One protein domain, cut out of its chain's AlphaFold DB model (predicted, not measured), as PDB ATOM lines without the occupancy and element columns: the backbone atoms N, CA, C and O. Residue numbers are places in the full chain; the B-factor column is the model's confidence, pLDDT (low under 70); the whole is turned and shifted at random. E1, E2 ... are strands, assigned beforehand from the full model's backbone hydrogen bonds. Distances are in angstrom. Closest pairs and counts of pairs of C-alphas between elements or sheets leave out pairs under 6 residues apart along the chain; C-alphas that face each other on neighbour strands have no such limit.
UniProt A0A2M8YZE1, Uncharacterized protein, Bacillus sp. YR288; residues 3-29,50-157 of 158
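What this domain is: This is residues 3 to 29 and 50 to 157 of the 158 residues of an uncharacterized protein of Bacillus sp. YR288 (UniProt A0A2M8YZE1). Two sheets of long strands lie face to face as an elongated sandwich, with most strands running nearly along its length. The larger sheet, E1 to E5 with E7, is curled like part of a barrel; E2 to E5 cover the smaller sheet of E6, E8, E9 and E10, while E1 lies beyond it at one edge. The printed part has 135 residues, with no named helix and ten named strands, E1 to E10, and its class is all strand. The sheet orders are E1 - E2 - E3 - E4 - E5 - E7 and E6 - E8 - E9 - E10, both antiparallel. The whole is compact, with a radius of gyration of the C-alphas of 15.9 A, yet only just elongated, spanning 54 by 27 by 26 A.

Where its parts are: E1 is residues 9 to 12, beginning at C-alpha 9 (40.713, 39.831, -16.936). E2, residues 18 to 27, is 30.1 A long. E3, residues 51 to 63, is 38.9 A, and E4, residues 66 to 79, is 41.9 A. E5, residues 82 to 95, is 39.0 A and bends by 61 degrees at residue 86. E6, residues 97 to 108, is 30.8 A and bends by 59 degrees at residue 100. It runs on into E7, residues 110 to 112, at 52 degrees. E8, residues 117 to 127, is 31.9 A and bends by 51 degrees at residue 124. E9, residues 136 to 146, is 31.6 A. E10, residues 152 to 156, ends at C-alpha 156 (49.900, 34.261, -19.259).

How they stand to each other: E1 and E2 form a hairpin, with N 11 and O 19 2.8 A apart. E2 and E3 are antiparallel at 165 degrees, with N 20 and O 60 at 2.8 A. E3, E4 and E5 make a meander, each strand the antiparallel neighbour of the one before; N 61 and O 68 are 2.8 A apart, N 71 and O 91 2.8 A. E7 is the edge strand beside E5, with N 111 and O 83 at 3.0 A. E6 and E8 pair through N 98 and O 126, 2.9 A. E8, E9 and E10 are a second meander, with N 127 and O 136 at 2.8 A and N 153 and O 145 at 2.8 A. Across the sandwich, the closest C-alphas of E3 and E9 are those of Val 57 and Ala 144, 6.3 A, and of E5 and E6 those of Tyr 89 and Thr 104, 6.4 A. E1 is apart from E6, E8, E9 and E10.

The domain as a whole: The two farthest C-alphas, of Gly 80 and Gly 133, are 54.2 A apart. Residues 30 to 49 are not printed, and C-alphas 29 and 50 are 11.7 A apart across this cut. Of the links printed whole, E8 to E9 is short and the others are tight. The mean pLDDT of the printed part is 85.7; residues 3 to 5, 28 to 29, 50, 132 to 134, 150 and 156 to 157 are under 70.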
ATOM      1  N   ILE A   3      50.544  42.134 -19.459       61.62
ATOM      2  CA  ILE A   3      49.335  42.878 -19.120       61.62
ATOM      3  C   ILE A   3      49.441  43.330 -17.669       61.62
ATOM      4  O   ILE A   3      49.762  42.532 -16.789       61.62
ATOM      5  N   GLN A   4      49.164  44.612 -17.429       68.81
ATOM      6  CA  GLN A   4      48.989  45.179 -16.094       68.81
ATOM      7  C   GLN A   4      47.500  45.503 -15.898       68.81
ATOM      8  O   GLN A   4      47.078  46.646 -16.088       68.81
ATOM      9  N   PRO A   5      46.665  44.491 -15.610       60.94
ATOM     10  CA  PRO A   5      45.240  44.710 -15.448       60.94
ATOM     11  C   PRO A   5      44.961  45.592 -14.229       60.94
ATOM     12  O   PRO A   5      45.299  45.231 -13.107       60.94
ATOM     13  N   THR A   6      44.288  46.725 -14.435       71.25
ATOM     14  CA  THR A   6      43.700  47.517 -13.338       71.25
ATOM     15  C   THR A   6      42.400  46.899 -12.812       71.25
ATOM     16  O   THR A   6      41.922  47.271 -11.743       71.25
ATOM     17  N   LYS A   7      41.828  45.948 -13.561       75.00
ATOM     18  CA  LYS A   7      40.663  45.125 -13.214       75.00
ATOM     19  C   LYS A   7      40.912  43.687 -13.672       75.00
ATOM     20  O   LYS A   7      41.556  43.529 -14.709       75.00
ATOM     21  N   PRO A   8      40.387  42.664 -12.976       81.69
ATOM     22  CA  PRO A   8      40.575  41.276 -13.382       81.69
ATOM     23  C   PRO A   8      40.167  41.021 -14.839       81.69
ATOM     24  O   PRO A   8      39.136  41.514 -15.306       81.69
ATOM     25  N   ILE A   9      40.987  40.257 -15.561       84.88
ATOM     26  CA  ILE A   9      40.713  39.831 -16.936       84.88
ATOM     27  C   ILE A   9      39.958  38.516 -16.865       84.88
ATOM     28  O   ILE A   9      40.462  37.553 -16.294       84.88
ATOM     29  N   ASN A  10      38.781  38.472 -17.479       87.31
ATOM     30  CA  ASN A  10      37.935  37.290 -17.522       87.31
ATOM     31  C   ASN A  10      37.898  36.707 -18.934       87.31
ATOM     32  O   ASN A  10      37.594  37.416 -19.892       87.31
ATOM     33  N   ILE A  11      38.183  35.413 -19.044       86.62
ATOM     34  CA  ILE A  11      38.016  34.620 -20.262       86.62
ATOM     35  C   ILE A  11      36.915  33.604 -19.985       86.62
ATOM     36  O   ILE A  11      37.047  32.802 -19.064       86.62
ATOM     37  N   THR A  12      35.836  33.638 -20.761       88.75
ATOM     38  CA  THR A  12      34.709  32.703 -20.640       88.75
ATOM     39  C   THR A  12      34.668  31.794 -21.857       88.75
ATOM     40  O   THR A  12      34.830  32.261 -22.985       88.75
ATOM     41  N   PHE A  13      34.442  30.507 -21.627       85.25
ATOM     42  CA  PHE A  13      34.374  29.490 -22.667       85.25
ATOM     43  C   PHE A  13      32.915  29.102 -22.962       85.25
ATOM     44  O   PHE A  13      32.039  29.309 -22.117       85.25
ATOM     45  N   PRO A  14      32.623  28.532 -24.149       84.31
ATOM     46  CA  PRO A  14      31.261  28.141 -24.526       84.31
ATOM     47  C   PRO A  14      30.610  27.109 -23.595       84.31
ATOM     48  O   PRO A  14      29.388  27.035 -23.532       84.31
ATOM     49  N   ASP A  15      31.410  26.330 -22.866       78.56
ATOM     50  CA  ASP A  15      30.950  25.350 -21.874       78.56
ATOM     51  C   ASP A  15      30.551  25.984 -20.525       78.56
ATOM     52  O   ASP A  15      30.185  25.279 -19.585       78.56
ATOM     53  N   GLY A  16      30.617  27.316 -20.415       80.88
ATOM     54  CA  GLY A  16      30.310  28.065 -19.200       80.88
ATOM     55  C   GLY A  16      31.456  28.118 -18.188       80.88
ATOM     56  O   GLY A  16      31.331  28.806 -17.171       80.88
ATOM     57  N   SER A  17      32.584  27.448 -18.449       85.12
ATOM     58  CA  SER A  17      33.791  27.614 -17.645       85.12
ATOM     59  C   SER A  17      34.392  29.006 -17.857       85.12
ATOM     60  O   SER A  17      34.180  29.670 -18.879       85.12
ATOM     61  N   ARG A  18      35.141  29.493 -16.865       90.31
ATOM     62  CA  ARG A  18      35.857  30.768 -16.991       90.31
ATOM     63  C   ARG A  18      37.200  30.746 -16.282       90.31
ATOM     64  O   ARG A  18      37.374  30.054 -15.278       90.31
ATOM     65  N   ILE A  19      38.125  31.552 -16.786       89.69
ATOM     66  CA  ILE A  19      39.410  31.837 -16.157       89.69
ATOM     67  C   ILE A  19      39.478  33.328 -15.857       89.69
ATOM     68  O   ILE A  19      39.277  34.155 -16.744       89.69
ATOM     69  N   GLU A  20      39.791  33.656 -14.610       90.69
ATOM     70  CA  GLU A  20      40.065  35.013 -14.163       90.69
ATOM     71  C   GLU A  20      41.561  35.185 -13.899       90.69
ATOM     72  O   GLU A  20      42.213  34.324 -13.302       90.69
ATOM     73  N   TYR A  21      42.099  36.321 -14.323       89.06
ATOM     74  CA  TYR A  21      43.465  36.728 -14.050       89.06
ATOM     75  C   TYR A  21      43.492  38.074 -13.339       89.06
ATOM     76  O   TYR A  21      42.880  39.035 -13.809       89.06
ATOM     77  N   ALA A  22      44.259  38.176 -12.258       87.31
ATOM     78  CA  ALA A  22      44.396  39.417 -11.504       87.31
ATOM     79  C   ALA A  22      45.843  39.662 -11.074       87.31
ATOM     80  O   ALA A  22      46.644  38.735 -10.928       87.31
ATOM     81  N   VAL A  23      46.163  40.935 -10.870       86.38
ATOM     82  CA  VAL A  23      47.470  41.397 -10.410       86.38
ATOM     83  C   VAL A  23      47.250  42.383  -9.277       86.38
ATOM     84  O   VAL A  23      46.458  43.312  -9.401       86.38
ATOM     85  N   GLU A  24      47.956  42.178  -8.173       84.69
ATOM     86  CA  GLU A  24      47.902  43.034  -6.993       84.69
ATOM     87  C   GLU A  24      49.321  43.396  -6.555       84.69
ATOM     88  O   GLU A  24      50.264  42.617  -6.711       84.69
ATOM     89  N   SER A  25      49.478  44.588  -5.987       80.06
ATOM     90  CA  SER A  25      50.726  45.027  -5.371       80.06
ATOM     91  C   SER A  25      50.432  45.600  -4.000       80.06
ATOM     92  O   SER A  25      49.542  46.441  -3.870       80.06
ATOM     93  N   HIS A  26      51.218  45.205  -3.009       78.62
ATOM     94  CA  HIS A  26      51.150  45.768  -1.669       78.62
ATOM     95  C   HIS A  26      52.533  46.271  -1.264       78.62
ATOM     96  O   HIS A  26      53.540  45.593  -1.490       78.62
ATOM     97  N   ASP A  27      52.583  47.462  -0.667       72.44
ATOM     98  CA  ASP A  27      53.791  47.923   0.008       72.44
ATOM     99  C   ASP A  27      54.017  47.026   1.228       72.44
ATOM    100  O   ASP A  27      53.120  46.848   2.057       72.44
ATOM    101  N   THR A  28      55.199  46.423   1.333       57.72
ATOM    102  CA  THR A  28      55.541  45.586   2.483       57.72
ATOM    103  C   THR A  28      56.107  46.511   3.572       57.72
ATOM    104  O   THR A  28      57.145  47.131   3.334       57.72
ATOM    105  N   PRO A  29      55.485  46.636   4.767       45.28
ATOM    106  CA  PRO A  29      55.881  47.645   5.765       45.28
ATOM    107  C   PRO A  29      57.279  47.456   6.361       45.28
ATOM    108  O   PRO A  29      57.797  48.345   7.033       45.28
ATOM    109  N   VAL A  50      64.824  52.800  -0.882       67.00
ATOM    110  CA  VAL A  50      64.689  51.356  -1.013       67.00
ATOM    111  C   VAL A  50      63.250  51.024  -0.651       67.00
ATOM    112  O   VAL A  50      62.831  51.271   0.479       67.00
ATOM    113  N   LYS A  51      62.487  50.492  -1.605       76.75
ATOM    114  CA  LYS A  51      61.088  50.102  -1.390       76.75
ATOM    115  C   LYS A  51      60.984  48.588  -1.410       76.75
ATOM    116  O   LYS A  51      61.475  47.953  -2.343       76.75
ATOM    117  N   TYR A  52      60.338  48.027  -0.398       83.56
ATOM    118  CA  TYR A  52      59.989  46.614  -0.363       83.56
ATOM    119  C   TYR A  52      58.536  46.472  -0.787       83.56
ATOM    120  O   TYR A  52      57.663  47.174  -0.274       83.56
ATOM    121  N   LYS A  53      58.300  45.614  -1.774       85.62
ATOM    122  CA  LYS A  53      56.970  45.369  -2.318       85.62
ATOM    123  C   LYS A  53      56.740  43.882  -2.459       85.62
ATOM    124  O   LYS A  53      57.655  43.141  -2.816       85.62
ATOM    125  N   THR A  54      55.499  43.477  -2.242       88.56
ATOM    126  CA  THR A  54      55.029  42.143  -2.585       88.56
ATOM    127  C   THR A  54      54.082  42.272  -3.762       88.56
ATOM    128  O   THR A  54      53.062  42.963  -3.689       88.56
ATOM    129  N   TYR A  55      54.434  41.604  -4.853       89.56
ATOM    130  CA  TYR A  55      53.586  41.486  -6.026       89.56
ATOM    131  C   TYR A  55      52.898  40.132  -6.033       89.56
ATOM    132  O   TYR A  55      53.551  39.100  -5.858       89.56
ATOM    133  N   THR A  56      51.592  40.146  -6.265       90.81
ATOM    134  CA  THR A  56      50.765  38.945  -6.308       90.81
ATOM    135  C   THR A  56      50.148  38.817  -7.686       90.81
ATOM    136  O   THR A  56      49.400  39.687  -8.130       90.81
ATOM    137  N   VAL A  57      50.429  37.704  -8.350       91.19
ATOM    138  CA  VAL A  57      49.766  37.314  -9.594       91.19
ATOM    139  C   VAL A  57      48.799  36.183  -9.284       91.19
ATOM    140  O   VAL A  57      49.189  35.195  -8.661       91.19
ATOM    141  N   LYS A  58      47.543  36.324  -9.710       92.00
ATOM    142  CA  LYS A  58      46.469  35.361  -9.452       92.00
ATOM    143  C   LYS A  58      45.921  34.796 -10.752       92.00
ATOM    144  O   LYS A  58      45.755  35.530 -11.729       92.00
ATOM    145  N   LYS A  59      45.603  33.505 -10.736       91.75
ATOM    146  CA  LYS A  59      44.826  32.833 -11.779       91.75
ATOM    147  C   LYS A  59      43.769  31.962 -11.118       91.75
ATOM    148  O   LYS A  59      44.115  31.090 -10.322       91.75
ATOM    149  N   THR A  60      42.514  32.181 -11.480       93.31
ATOM    150  CA  THR A  60      41.370  31.463 -10.921       93.31
ATOM    151  C   THR A  60      40.605  30.771 -12.031       93.31
ATOM    152  O   THR A  60      40.189  31.405 -12.992       93.31
ATOM    153  N   TYR A  61      40.408  29.469 -11.896       91.94
ATOM    154  CA  TYR A  61      39.621  28.643 -12.798       91.94
ATOM    155  C   TYR A  61      38.280  28.335 -12.148       91.94
ATOM    156  O   TYR A  61      38.233  27.967 -10.975       91.94
ATOM    157  N   PHE A  62      37.202  28.445 -12.917       90.62
ATOM    158  CA  PHE A  62      35.846  28.137 -12.481       90.62
ATOM    159  C   PHE A  62      35.244  27.072 -13.399       90.62
ATOM    160  O   PHE A  62      35.273  27.223 -14.621       90.62
ATOM    161  N   TYR A  63      34.673  26.026 -12.802       87.81
ATOM    162  CA  TYR A  63      33.993  24.940 -13.507       87.81
ATOM    163  C   TYR A  63      32.766  24.492 -12.705       87.81
ATOM    164  O   TYR A  63      32.892  23.886 -11.638       87.81
ATOM    165  N   GLY A  64      31.567  24.829 -13.188       85.88
ATOM    166  CA  GLY A  64      30.330  24.642 -12.425       85.88
ATOM    167  C   GLY A  64      30.389  25.366 -11.074       85.88
ATOM    168  O   GLY A  64      30.637  26.569 -11.017       85.88
ATOM    169  N   VAL A  65      30.190  24.622  -9.980       88.25
ATOM    170  CA  VAL A  65      30.315  25.131  -8.597       88.25
ATOM    171  C   VAL A  65      31.738  25.027  -8.028       88.25
ATOM    172  O   VAL A  65      31.997  25.513  -6.926       88.25
ATOM    173  N   ALA A  66      32.660  24.383  -8.745       91.06
ATOM    174  CA  ALA A  66      34.043  24.212  -8.322       91.06
ATOM    175  C   ALA A  66      34.915  25.383  -8.790       91.06
ATOM    176  O   ALA A  66      34.698  25.968  -9.857       91.06
ATOM    177  N   ASN A  67      35.931  25.719  -7.998       93.56
ATOM    178  CA  ASN A  67      36.916  26.727  -8.372       93.56
ATOM    179  C   ASN A  67      38.305  26.404  -7.819       93.56
ATOM    180  O   ASN A  67      38.435  25.820  -6.746       93.56
ATOM    181  N   PHE A  68      39.331  26.807  -8.564       94.62
ATOM    182  CA  PHE A  68      40.740  26.662  -8.212       94.62
ATOM    183  C   PHE A  68      41.441  27.999  -8.444       94.62
ATOM    184  O   PHE A  68      41.559  28.448  -9.580       94.62
ATOM    185  N   GLU A  69      41.910  28.633  -7.376       95.31
ATOM    186  CA  GLU A  69      42.708  29.854  -7.394       95.31
ATOM    187  C   GLU A  69      44.151  29.528  -7.015       95.31
ATOM    188  O   GLU A  69      44.425  28.998  -5.937       95.31
ATOM    189  N   VAL A  70      45.087  29.918  -7.878       94.38
ATOM    190  CA  VAL A  70      46.517  29.899  -7.583       94.38
ATOM    191  C   VAL A  70      47.079  31.312  -7.536       94.38
ATOM    192  O   VAL A  70      46.753  32.167  -8.364       94.38
ATOM    193  N   LYS A  71      47.950  31.547  -6.556       93.94
ATOM    194  CA  LYS A  71      48.638  32.816  -6.315       93.94
ATOM    195  C   LYS A  71      50.137  32.598  -6.377       93.94
ATOM    196  O   LYS A  71      50.644  31.677  -5.748       93.94
ATOM    197  N   LEU A  72      50.839  33.468  -7.091       94.19
ATOM    198  CA  LEU A  72      52.288  33.612  -7.026       94.19
ATOM    199  C   LEU A  72      52.593  34.926  -6.317       94.19
ATOM    200  O   LEU A  72      52.275  35.994  -6.835       94.19
ATOM    201  N   TYR A  73      53.231  34.829  -5.157       92.00
ATOM    202  CA  TYR A  73      53.738  35.966  -4.407       92.00
ATOM    203  C   TYR A  73      55.220  36.149  -4.701       92.00
ATOM    204  O   TYR A  73      55.993  35.187  -4.658       92.00
ATOM    205  N   THR A  74      55.619  37.387  -4.975       92.44
ATOM    206  CA  THR A  74      57.017  37.753  -5.195       92.44
ATOM    207  C   THR A  74      57.371  38.970  -4.361       92.44
ATOM    208  O   THR A  74      56.924  40.081  -4.643       92.44
ATOM    209  N   ASP A  75      58.190  38.743  -3.338       89.88
ATOM    210  CA  ASP A  75      58.734  39.800  -2.497       89.88
ATOM    211  C   ASP A  75      59.991  40.352  -3.162       89.88
ATOM    212  O   ASP A  75      60.937  39.607  -3.458       89.88
ATOM    213  N   VAL A  76      60.016  41.663  -3.370       88.56
ATOM    214  CA  VAL A  76      61.118  42.338  -4.044       88.56
ATOM    215  C   VAL A  76      61.634  43.544  -3.281       88.56
ATOM    216  O   VAL A  76      60.938  44.171  -2.483       88.56
ATOM    217  N   LYS A  77      62.880  43.891  -3.592       88.44
ATOM    218  CA  LYS A  77      63.527  45.143  -3.216       88.44
ATOM    219  C   LYS A  77      63.708  46.002  -4.465       88.44
ATOM    220  O   LYS A  77      64.448  45.605  -5.361       88.44
ATOM    221  N   HIS A  78      63.120  47.193  -4.490       84.50
ATOM    222  CA  HIS A  78      63.428  48.226  -5.480       84.50
ATOM    223  C   HIS A  78      64.530  49.143  -4.955       84.50
ATOM    224  O   HIS A  78      64.477  49.593  -3.808       84.50
ATOM    225  N   SER A  79      65.526  49.435  -5.789       83.81
ATOM    226  CA  SER A  79      66.611  50.367  -5.476       83.81
ATOM    227  C   SER A  79      67.027  51.111  -6.744       83.81
ATOM    228  O   SER A  79      67.691  50.557  -7.619       83.81
ATOM    229  N   GLY A  80      66.590  52.366  -6.875       80.56
ATOM    230  CA  GLY A  80      66.803  53.150  -8.091       80.56
ATOM    231  C   GLY A  80      66.152  52.483  -9.307       80.56
ATOM    232  O   GLY A  80      64.946  52.260  -9.315       80.56
ATOM    233  N   ARG A  81      66.960  52.145 -10.318       82.75
ATOM    234  CA  ARG A  81      66.532  51.439 -11.543       82.75
ATOM    235  C   ARG A  81      66.709  49.921 -11.478       82.75
ATOM    236  O   ARG A  81      66.748  49.274 -12.523       82.75
ATOM    237  N   TYR A  82      66.843  49.369 -10.275       84.62
ATOM    238  CA  TYR A  82      66.970  47.936 -10.046       84.62
ATOM    239  C   TYR A  82      65.792  47.390  -9.252       84.62
ATOM    240  O   TYR A  82      65.303  48.032  -8.317       84.62
ATOM    241  N   VAL A  83      65.426  46.153  -9.564       87.31
ATOM    242  CA  VAL A  83      64.576  45.314  -8.722       87.31
ATOM    243  C   VAL A  83      65.272  43.987  -8.452       87.31
ATOM    244  O   VAL A  83      65.880  43.413  -9.349       87.31
ATOM    245  N   TYR A  84      65.188  43.502  -7.215       89.25
ATOM    246  CA  TYR A  84      65.785  42.242  -6.778       89.25
ATOM    247  C   TYR A  84      64.715  41.341  -6.172       89.25
ATOM    248  O   TYR A  84      64.009  41.767  -5.256       89.25
ATOM    249  N   VAL A  85      64.629  40.092  -6.633       89.81
ATOM    250  CA  VAL A  85      63.765  39.070  -6.030       89.81
ATOM    251  C   VAL A  85      64.393  38.594  -4.730       89.81
ATOM    252  O   VAL A  85      65.493  38.046  -4.727       89.81
ATOM    253  N   LEU A  86      63.678  38.765  -3.622       88.88
ATOM    254  CA  LEU A  86      64.111  38.289  -2.308       88.88
ATOM    255  C   LEU A  86      63.523  36.915  -2.015       88.88
ATOM    256  O   LEU A  86      64.213  36.002  -1.564       88.88
ATOM    257  N   ARG A  87      62.223  36.775  -2.271       88.81
ATOM    258  CA  ARG A  87      61.465  35.565  -1.984       88.81
ATOM    259  C   ARG A  87      60.356  35.391  -3.008       88.81
ATOM    260  O   ARG A  87      59.813  36.351  -3.541       88.81
ATOM    261  N   LYS A  88      60.016  34.132  -3.245       92.69
ATOM    262  CA  LYS A  88      58.854  33.697  -4.011       92.69
ATOM    263  C   LYS A  88      58.182  32.554  -3.273       92.69
ATOM    264  O   LYS A  88      58.867  31.758  -2.626       92.69
ATOM    265  N   TYR A  89      56.869  32.498  -3.350       92.94
ATOM    266  CA  TYR A  89      56.074  31.416  -2.792       92.94
ATOM    267  C   TYR A  89      54.718  31.397  -3.483       92.94
ATOM    268  O   TYR A  89      54.298  32.385  -4.089       92.94
ATOM    269  N   ASP A  90      54.059  30.254  -3.430       93.50
ATOM    270  CA  ASP A  90      52.736  30.053  -3.981       93.50
ATOM    271  C   ASP A  90      51.687  29.927  -2.878       93.50
ATOM    272  O   ASP A  90      51.977  29.663  -1.710       93.50
ATOM    273  N   GLY A  91      50.443  30.180  -3.260       92.88
ATOM    274  CA  GLY A  91      49.279  29.941  -2.427       92.88
ATOM    275  C   GLY A  91      48.150  29.371  -3.259       92.88
ATOM    276  O   GLY A  91      48.037  29.654  -4.452       92.88
ATOM    277  N   PHE A  92      47.305  28.592  -2.601       93.94
ATOM    278  CA  PHE A  92      46.138  27.969  -3.197       93.94
ATOM    279  C   PHE A  92      44.901  28.282  -2.363       93.94
ATOM    280  O   PHE A  92      44.954  28.303  -1.132       93.94
ATOM    281  N   ASN A  93      43.797  28.522  -3.055       95.06
ATOM    282  CA  ASN A  93      42.458  28.561  -2.495       95.06
ATOM    283  C   ASN A  93      41.501  27.901  -3.493       95.06
ATOM    284  O   ASN A  93      41.740  27.936  -4.698       95.06
ATOM    285  N   GLY A  94      40.423  27.290  -3.026       92.81
ATOM    286  CA  GLY A  94      39.482  26.663  -3.941       92.81
ATOM    287  C   GLY A  94      38.355  25.923  -3.251       92.81
ATOM    288  O   GLY A  94      38.441  25.556  -2.080       92.81
ATOM    289  N   THR A  95      37.295  25.672  -4.007       93.38
ATOM    290  CA  THR A  95      36.162  24.843  -3.588       93.38
ATOM    291  C   THR A  95      36.081  23.639  -4.506       93.38
ATOM    292  O   THR A  95      36.124  23.791  -5.727       93.38
ATOM    293  N   TYR A  96      35.975  22.448  -3.915       92.75
ATOM    294  CA  TYR A  96      36.031  21.177  -4.640       92.75
ATOM    295  C   TYR A  96      37.266  21.043  -5.539       92.75
ATOM    296  O   TYR A  96      37.204  20.519  -6.649       92.75
ATOM    297  N   ALA A  97      38.398  21.552  -5.057       93.50
ATOM    298  CA  ALA A  97      39.643  21.587  -5.796       93.50
ATOM    299  C   ALA A  97      40.742  20.823  -5.060       93.50
ATOM    300  O   ALA A  97      40.836  20.874  -3.832       93.50
ATOM    301  N   LYS A  98      41.600  20.140  -5.818       93.94
ATOM    302  CA  LYS A  98      42.860  19.575  -5.318       93.94
ATOM    303  C   LYS A  98      44.024  20.232  -6.038       93.94
ATOM    304  O   LYS A  98      43.905  20.597  -7.205       93.94
ATOM    305  N   TRP A  99      45.145  20.340  -5.336       95.38
ATOM    306  CA  TRP A  99      46.361  20.991  -5.805       95.38
ATOM    307  C   TRP A  99      47.571  20.117  -5.489       95.38
ATOM    308  O   TRP A  99      47.712  19.659  -4.355       95.38
ATOM    309  N   TRP A 100      48.420  19.847  -6.482       96.31
ATOM    310  CA  TRP A 100      49.612  19.019  -6.287       96.31
ATOM    311  C   TRP A 100      50.725  19.331  -7.288       96.31
ATOM    312  O   TRP A 100      50.533  20.008  -8.300       96.31
ATOM    313  N   GLY A 101      51.920  18.802  -6.999       94.75
ATOM    314  CA  GLY A 101      53.100  18.957  -7.853       94.75
ATOM    315  C   GLY A 101      53.539  20.412  -8.023       94.75
ATOM    316  O   GLY A 101      54.217  20.731  -8.999       94.75
ATOM    317  N   ASN A 102      53.125  21.285  -7.105       94.69
ATOM    318  CA  ASN A 102      53.351  22.713  -7.181       94.69
ATOM    319  C   ASN A 102      54.819  23.054  -6.932       94.69
ATOM    320  O   ASN A 102      55.477  22.516  -6.038       94.69
ATOM    321  N   LYS A 103      55.350  23.943  -7.766       95.81
ATOM    322  CA  LYS A 103      56.719  24.440  -7.679       95.81
ATOM    323  C   LYS A 103      56.747  25.917  -8.024       95.81
ATOM    324  O   LYS A 103      56.003  26.390  -8.884       95.81
ATOM    325  N   THR A 104      57.691  26.623  -7.413       95.44
ATOM    326  CA  THR A 104      58.035  27.995  -7.778       95.44
ATOM    327  C   THR A 104      59.497  28.083  -8.193       95.44
ATOM    328  O   THR A 104      60.352  27.351  -7.690       95.44
ATOM    329  N   ARG A 105      59.814  28.982  -9.127       95.06
ATOM    330  CA  ARG A 105      61.198  29.266  -9.527       95.06
ATOM    331  C   ARG A 105      61.412  30.739  -9.848       95.06
ATOM    332  O   ARG A 105      60.481  31.453 -10.203       95.06
ATOM    333  N   THR A 106      62.654  31.178  -9.688       93.25
ATOM    334  CA  THR A 106      63.127  32.465 -10.195       93.25
ATOM    335  C   THR A 106      63.767  32.165 -11.538       93.25
ATOM    336  O   THR A 106      64.605  31.267 -11.600       93.25
ATOM    337  N   LEU A 107      63.329  32.849 -12.589       92.81
ATOM    338  CA  LEU A 107      63.987  32.790 -13.892       92.81
ATOM    339  C   LEU A 107      65.092  33.840 -13.929       92.81
ATOM    340  O   LEU A 107      66.244  33.484 -14.143       92.81
ATOM    341  N   ASP A 108      64.746  35.067 -13.532       91.12
ATOM    342  CA  ASP A 108      65.664  36.197 -13.440       91.12
ATOM    343  C   ASP A 108      65.513  36.853 -12.067       91.12
ATOM    344  O   ASP A 108      64.450  37.355 -11.698       91.12
ATOM    345  N   GLY A 109      66.567  36.790 -11.252       87.69
ATOM    346  CA  GLY A 109      66.538  37.292  -9.873       87.69
ATOM    347  C   GLY A 109      66.685  38.805  -9.761       87.69
ATOM    348  O   GLY A 109      66.534  39.359  -8.672       87.69
ATOM    349  N   THR A 110      67.017  39.482 -10.855       88.75
ATOM    350  CA  THR A 110      67.270  40.922 -10.892       88.75
ATOM    351  C   THR A 110      66.794  41.478 -12.224       88.75
ATOM    352  O   THR A 110      67.016  40.845 -13.246       88.75
ATOM    353  N   GLY A 111      66.162  42.650 -12.202       87.25
ATOM    354  CA  GLY A 111      65.821  43.427 -13.394       87.25
ATOM    355  C   GLY A 111      66.502  44.793 -13.351       87.25
ATOM    356  O   GLY A 111      66.669  45.365 -12.265       87.25
ATOM    357  N   TYR A 112      66.888  45.321 -14.514       84.38
ATOM    358  CA  TYR A 112      67.492  46.648 -14.647       84.38
ATOM    359  C   TYR A 112      66.931  47.414 -15.845       84.38
ATOM    360  O   TYR A 112      66.990  46.929 -16.970       84.38
ATOM    361  N   ASN A 113      66.482  48.649 -15.598       76.56
ATOM    362  CA  ASN A 113      66.004  49.634 -16.576       76.56
ATOM    363  C   ASN A 113      64.922  49.132 -17.564       76.56
ATOM    364  O   ASN A 113      63.769  49.512 -17.422       76.56
ATOM    365  N   SER A 114      65.290  48.316 -18.554       75.31
ATOM    366  CA  SER A 114      64.417  47.741 -19.591       75.31
ATOM    367  C   SER A 114      64.204  46.229 -19.451       75.31
ATOM    368  O   SER A 114      63.621  45.616 -20.342       75.31
ATOM    369  N   ASP A 115      64.725  45.630 -18.382       84.25
ATOM    370  CA  ASP A 115      64.621  44.201 -18.097       84.25
ATOM    371  C   ASP A 115      63.836  43.936 -16.807       84.25
ATOM    372  O   ASP A 115      63.768  44.787 -15.913       84.25
ATOM    373  N   TYR A 116      63.265  42.741 -16.710       89.25
ATOM    374  CA  TYR A 116      62.345  42.346 -15.655       89.25
ATOM    375  C   TYR A 116      62.983  41.346 -14.695       89.25
ATOM    376  O   TYR A 116      63.636  40.389 -15.100       89.25
ATOM    377  N   ALA A 117      62.705  41.506 -13.403       89.06
ATOM    378  CA  ALA A 117      62.842  40.385 -12.484       89.06
ATOM    379  C   ALA A 117      61.674  39.421 -12.709       89.06
ATOM    380  O   ALA A 117      60.515  39.834 -12.668       89.06
ATOM    381  N   THR A 118      61.973  38.140 -12.900       93.50
ATOM    382  CA  THR A 118      60.987  37.167 -13.369       93.50
ATOM    383  C   THR A 118      60.863  35.982 -12.419       93.50
ATOM    384  O   THR A 118      61.830  35.258 -12.153       93.50
ATOM    385  N   THR A 119      59.642  35.715 -11.956       94.19
ATOM    386  CA  THR A 119      59.306  34.540 -11.139       94.19
ATOM    387  C   THR A 119      58.120  33.781 -11.708       94.19
ATOM    388  O   THR A 119      57.273  34.324 -12.411       94.19
ATOM    389  N   GLU A 120      58.056  32.487 -11.416       95.06
ATOM    390  CA  GLU A 120      57.058  31.592 -11.986       95.06
ATOM    391  C   GLU A 120      56.561  30.584 -10.951       95.06
ATOM    392  O   GLU A 120      57.350  30.081 -10.147       95.06
ATOM    393  N   ALA A 121      55.271  30.258 -11.021       93.94
ATOM    394  CA  ALA A 121      54.652  29.136 -10.326       93.94
ATOM    395  C   ALA A 121      53.981  28.208 -11.338       93.94
ATOM    396  O   ALA A 121      53.348  28.669 -12.290       93.94
ATOM    397  N   TYR A 122      54.110  26.902 -11.128       95.06
ATOM    398  CA  TYR A 122      53.478  25.888 -11.965       95.06
ATOM    399  C   TYR A 122      53.139  24.637 -11.161       95.06
ATOM    400  O   TYR A 122      53.729  24.385 -10.110       95.06
ATOM    401  N   GLY A 123      52.190  23.857 -11.663       95.56
ATOM    402  CA  GLY A 123      51.736  22.634 -11.014       95.56
ATOM    403  C   GLY A 123      50.468  22.095 -11.658       95.56
ATOM    404  O   GLY A 123      50.120  22.466 -12.782       95.56
ATOM    405  N   TYR A 124      49.774  21.235 -10.922       94.94
ATOM    406  CA  TYR A 124      48.572  20.552 -11.382       94.94
ATOM    407  C   TYR A 124      47.409  20.778 -10.425       94.94
ATOM    408  O   TYR A 124      47.601  21.011  -9.227       94.94
ATOM    409  N   TYR A 125      46.201  20.697 -10.966       93.94
ATOM    410  CA  TYR A 125      44.971  20.808 -10.204       93.94
ATOM    411  C   TYR A 125      43.880  19.894 -10.755       93.94
ATOM    412  O   TYR A 125      43.913  19.472 -11.913       93.94
ATOM    413  N   SER A 126      42.891  19.623  -9.908       92.69
ATOM    414  CA  SER A 126      41.644  18.962 -10.286       92.69
ATOM    415  C   SER A 126      40.465  19.718  -9.698       92.69
ATOM    416  O   SER A 126      40.531  20.099  -8.530       92.69
ATOM    417  N   LEU A 127      39.384  19.859 -10.454       91.19
ATOM    418  CA  LEU A 127      38.086  20.349 -10.001       91.19
ATOM    419  C   LEU A 127      37.076  19.200 -10.021       91.19
ATOM    420  O   LEU A 127      36.900  18.551 -11.050       91.19
ATOM    421  N   ASP A 128      36.418  18.965  -8.891       88.25
ATOM    422  CA  ASP A 128      35.396  17.933  -8.700       88.25
ATOM    423  C   ASP A 128      34.042  18.587  -8.419       88.25
ATOM    424  O   ASP A 128      33.604  18.673  -7.277       88.25
ATOM    425  N   ALA A 129      33.401  19.147  -9.444       80.81
ATOM    426  CA  ALA A 129      32.104  19.789  -9.259       80.81
ATOM    427  C   ALA A 129      31.016  18.722  -9.004       80.81
ATOM    428  O   ALA A 129      30.706  17.951  -9.921       80.81
ATOM    429  N   PRO A 130      30.386  18.683  -7.808       75.62
ATOM    430  CA  PRO A 130      29.328  17.718  -7.533       75.62
ATOM    431  C   PRO A 130      28.195  17.864  -8.553       75.62
ATOM    432  O   PRO A 130      27.703  18.966  -8.790       75.62
ATOM    433  N   GLY A 131      27.796  16.756  -9.179       70.50
ATOM    434  CA  GLY A 131      26.756  16.738 -10.215       70.50
ATOM    435  C   GLY A 131      27.237  17.002 -11.650       70.50
ATOM    436  O   GLY A 131      26.447  16.825 -12.570       70.50
ATOM    437  N   ALA A 132      28.512  17.349 -11.873       68.44
ATOM    438  CA  ALA A 132      29.082  17.535 -13.217       68.44
ATOM    439  C   ALA A 132      29.657  16.243 -13.844       68.44
ATOM    440  O   ALA A 132      30.139  16.259 -14.975       68.44
ATOM    441  N   GLY A 133      29.615  15.120 -13.117       63.78
ATOM    442  CA  GLY A 133      29.958  13.775 -13.598       63.78
ATOM    443  C   GLY A 133      31.456  13.471 -13.729       63.78
ATOM    444  O   GLY A 133      31.875  12.391 -13.325       63.78
ATOM    445  N   ASN A 134      32.265  14.404 -14.243       69.44
ATOM    446  CA  ASN A 134      33.697  14.200 -14.484       69.44
ATOM    447  C   ASN A 134      34.577  15.222 -13.754       69.44
ATOM    448  O   ASN A 134      34.275  16.415 -13.719       69.44
ATOM    449  N   TYR A 135      35.719  14.742 -13.252       74.44
ATOM    450  CA  TYR A 135      36.814  15.580 -12.771       74.44
ATOM    451  C   TYR A 135      37.403  16.386 -13.928       74.44
ATOM    452  O   TYR A 135      37.803  15.817 -14.946       74.44
ATOM    453  N   PHE A 136      37.534  17.695 -13.749       84.19
ATOM    454  CA  PHE A 136      38.324  18.520 -14.654       84.19
ATOM    455  C   PHE A 136      39.751  18.624 -14.119       84.19
ATOM    456  O   PHE A 136      39.987  19.252 -13.091       84.19
ATOM    457  N   ASN A 137      40.703  17.997 -14.809       89.56
ATOM    458  CA  ASN A 137      42.124  18.057 -14.469       89.56
ATOM    459  C   ASN A 137      42.845  19.036 -15.389       89.56
ATOM    460  O   ASN A 137      42.587  19.067 -16.591       89.56
ATOM    461  N   GLY A 138      43.800  19.783 -14.844       88.94
ATOM    462  CA  GLY A 138      44.607  20.701 -15.631       88.94
ATOM    463  C   GLY A 138      45.973  20.966 -15.019       88.94
ATOM    464  O   GLY A 138      46.243  20.666 -13.854       88.94
ATOM    465  N   SER A 139      46.849  21.551 -15.825       92.88
ATOM    466  CA  SER A 139      48.077  22.181 -15.356       92.88
ATOM    467  C   SER A 139      47.903  23.690 -15.323       92.88
ATOM    468  O   SER A 139      47.178  24.269 -16.134       92.88
ATOM    469  N   TYR A 140      48.600  24.347 -14.406       90.50
ATOM    470  CA  TYR A 140      48.709  25.798 -14.408       90.50
ATOM    471  C   TYR A 140      50.170  26.213 -14.515       90.50
ATOM    472  O   TYR A 140      51.080  25.543 -14.020       90.50
ATOM    473  N   ARG A 141      50.366  27.375 -15.129       92.12
ATOM    474  CA  ARG A 141      51.612  28.126 -15.123       92.12
ATOM    475  C   ARG A 141      51.261  29.605 -15.071       92.12
ATOM    476  O   ARG A 141      50.459  30.086 -15.870       92.12
ATOM    477  N   ILE A 142      51.821  30.310 -14.099       91.69
ATOM    478  CA  ILE A 142      51.674  31.758 -13.951       91.69
ATOM    479  C   ILE A 142      53.041  32.382 -13.728       91.69
ATOM    480  O   ILE A 142      53.890  31.807 -13.043       91.69
ATOM    481  N   ARG A 143      53.256  33.555 -14.321       92.44
ATOM    482  CA  ARG A 143      54.519  34.285 -14.242       92.44
ATOM    483  C   ARG A 143      54.276  35.741 -13.866       92.44
ATOM    484  O   ARG A 143      53.340  36.364 -14.373       92.44
ATOM    485  N   ALA A 144      55.133  36.245 -12.985       90.62
ATOM    486  CA  ALA A 144      55.235  37.652 -12.643       90.62
ATOM    487  C   ALA A 144      56.513  38.223 -13.267       90.62
ATOM    488  O   ALA A 144      57.610  37.768 -12.935       90.62
ATOM    489  N   ASP A 145      56.346  39.215 -14.139       91.75
ATOM    490  CA  ASP A 145      57.435  39.991 -14.734       91.75
ATOM    491  C   ASP A 145      57.432  41.367 -14.045       91.75
ATOM    492  O   ASP A 145      56.479  42.138 -14.171       91.75
ATOM    493  N   ILE A 146      58.447  41.651 -13.230       89.25
ATOM    494  CA  ILE A 146      58.474  42.807 -12.325       89.25
ATOM    495  C   ILE A 146      59.425  43.864 -12.868       89.25
ATOM    496  O   ILE A 146      60.617  43.620 -13.056       89.25
ATOM    497  N   ASP A 147      58.878  45.052 -13.086       86.50
ATOM    498  CA  ASP A 147      59.575  46.207 -13.628       86.50
ATOM    499  C   ASP A 147      60.340  46.946 -12.523       86.50
ATOM    500  O   ASP A 147      59.761  47.249 -11.471       86.50
ATOM    501  N   PRO A 148      61.608  47.320 -12.749       81.25
ATOM    502  CA  PRO A 148      62.338  48.204 -11.851       81.25
ATOM    503  C   PRO A 148      61.597  49.501 -11.490       81.25
ATOM    504  O   PRO A 148      61.734  49.969 -10.356       81.25
ATOM    505  N   ALA A 149      60.770  50.042 -12.393       80.44
ATOM    506  CA  ALA A 149      59.925  51.218 -12.175       80.44
ATOM    507  C   ALA A 149      58.783  50.996 -11.162       80.44
ATOM    508  O   ALA A 149      58.116  51.950 -10.757       80.44
ATOM    509  N   GLY A 150      58.562  49.760 -10.709       68.81
ATOM    510  CA  GLY A 150      57.578  49.432  -9.680       68.81
ATOM    511  C   GLY A 150      56.228  48.956 -10.213       68.81
ATOM    512  O   GLY A 150      55.269  48.897  -9.436       68.81
ATOM    513  N   ALA A 151      56.153  48.596 -11.494       72.44
ATOM    514  CA  ALA A 151      55.031  47.873 -12.080       72.44
ATOM    515  C   ALA A 151      55.269  46.357 -12.016       72.44
ATOM    516  O   ALA A 151      56.403  45.887 -11.956       72.44
ATOM    517  N   VAL A 152      54.187  45.587 -12.050       75.81
ATOM    518  CA  VAL A 152      54.239  44.141 -12.267       75.81
ATOM    519  C   VAL A 152      53.311  43.800 -13.417       75.81
ATOM    520  O   VAL A 152      52.192  44.310 -13.511       75.81
ATOM    521  N   TYR A 153      53.786  42.925 -14.285       77.81
ATOM    522  CA  TYR A 153      53.033  42.418 -15.407       77.81
ATOM    523  C   TYR A 153      52.750  40.942 -15.178       77.81
ATOM    524  O   TYR A 153      53.643  40.141 -14.891       77.81
ATOM    525  N   LEU A 154      51.482  40.579 -15.330       72.75
ATOM    526  CA  LEU A 154      51.120  39.187 -15.505       72.75
ATOM    527  C   LEU A 154      51.507  38.785 -16.924       72.75
ATOM    528  O   LEU A 154      51.096  39.418 -17.905       72.75
ATOM    529  N   ARG A 155      52.225  37.670 -17.021       71.62
ATOM    530  CA  ARG A 155      52.390  36.952 -18.277       71.62
ATOM    531  C   ARG A 155      51.637  35.631 -18.194       71.62
ATOM    532  O   ARG A 155      51.985  34.738 -17.421       71.62
ATOM    533  N   VAL A 156      50.595  35.526 -19.013       60.09
ATOM    534  CA  VAL A 156      49.900  34.261 -19.259       60.09
ATOM    535  C   VAL A 156      50.790  33.419 -20.165       60.09
ATOM    536  O   VAL A 156      51.219  33.887 -21.221       60.09
ATOM    537  N   ILE A 157      51.109  32.209 -19.717       63.06
ATOM    538  CA  ILE A 157      51.871  31.222 -20.477       63.06
ATOM    539  C   ILE A 157      50.944  30.024 -20.603       63.06
ATOM    540  O   ILE A 157      50.549  29.468 -19.576       63.06
TER     541      ILE A 157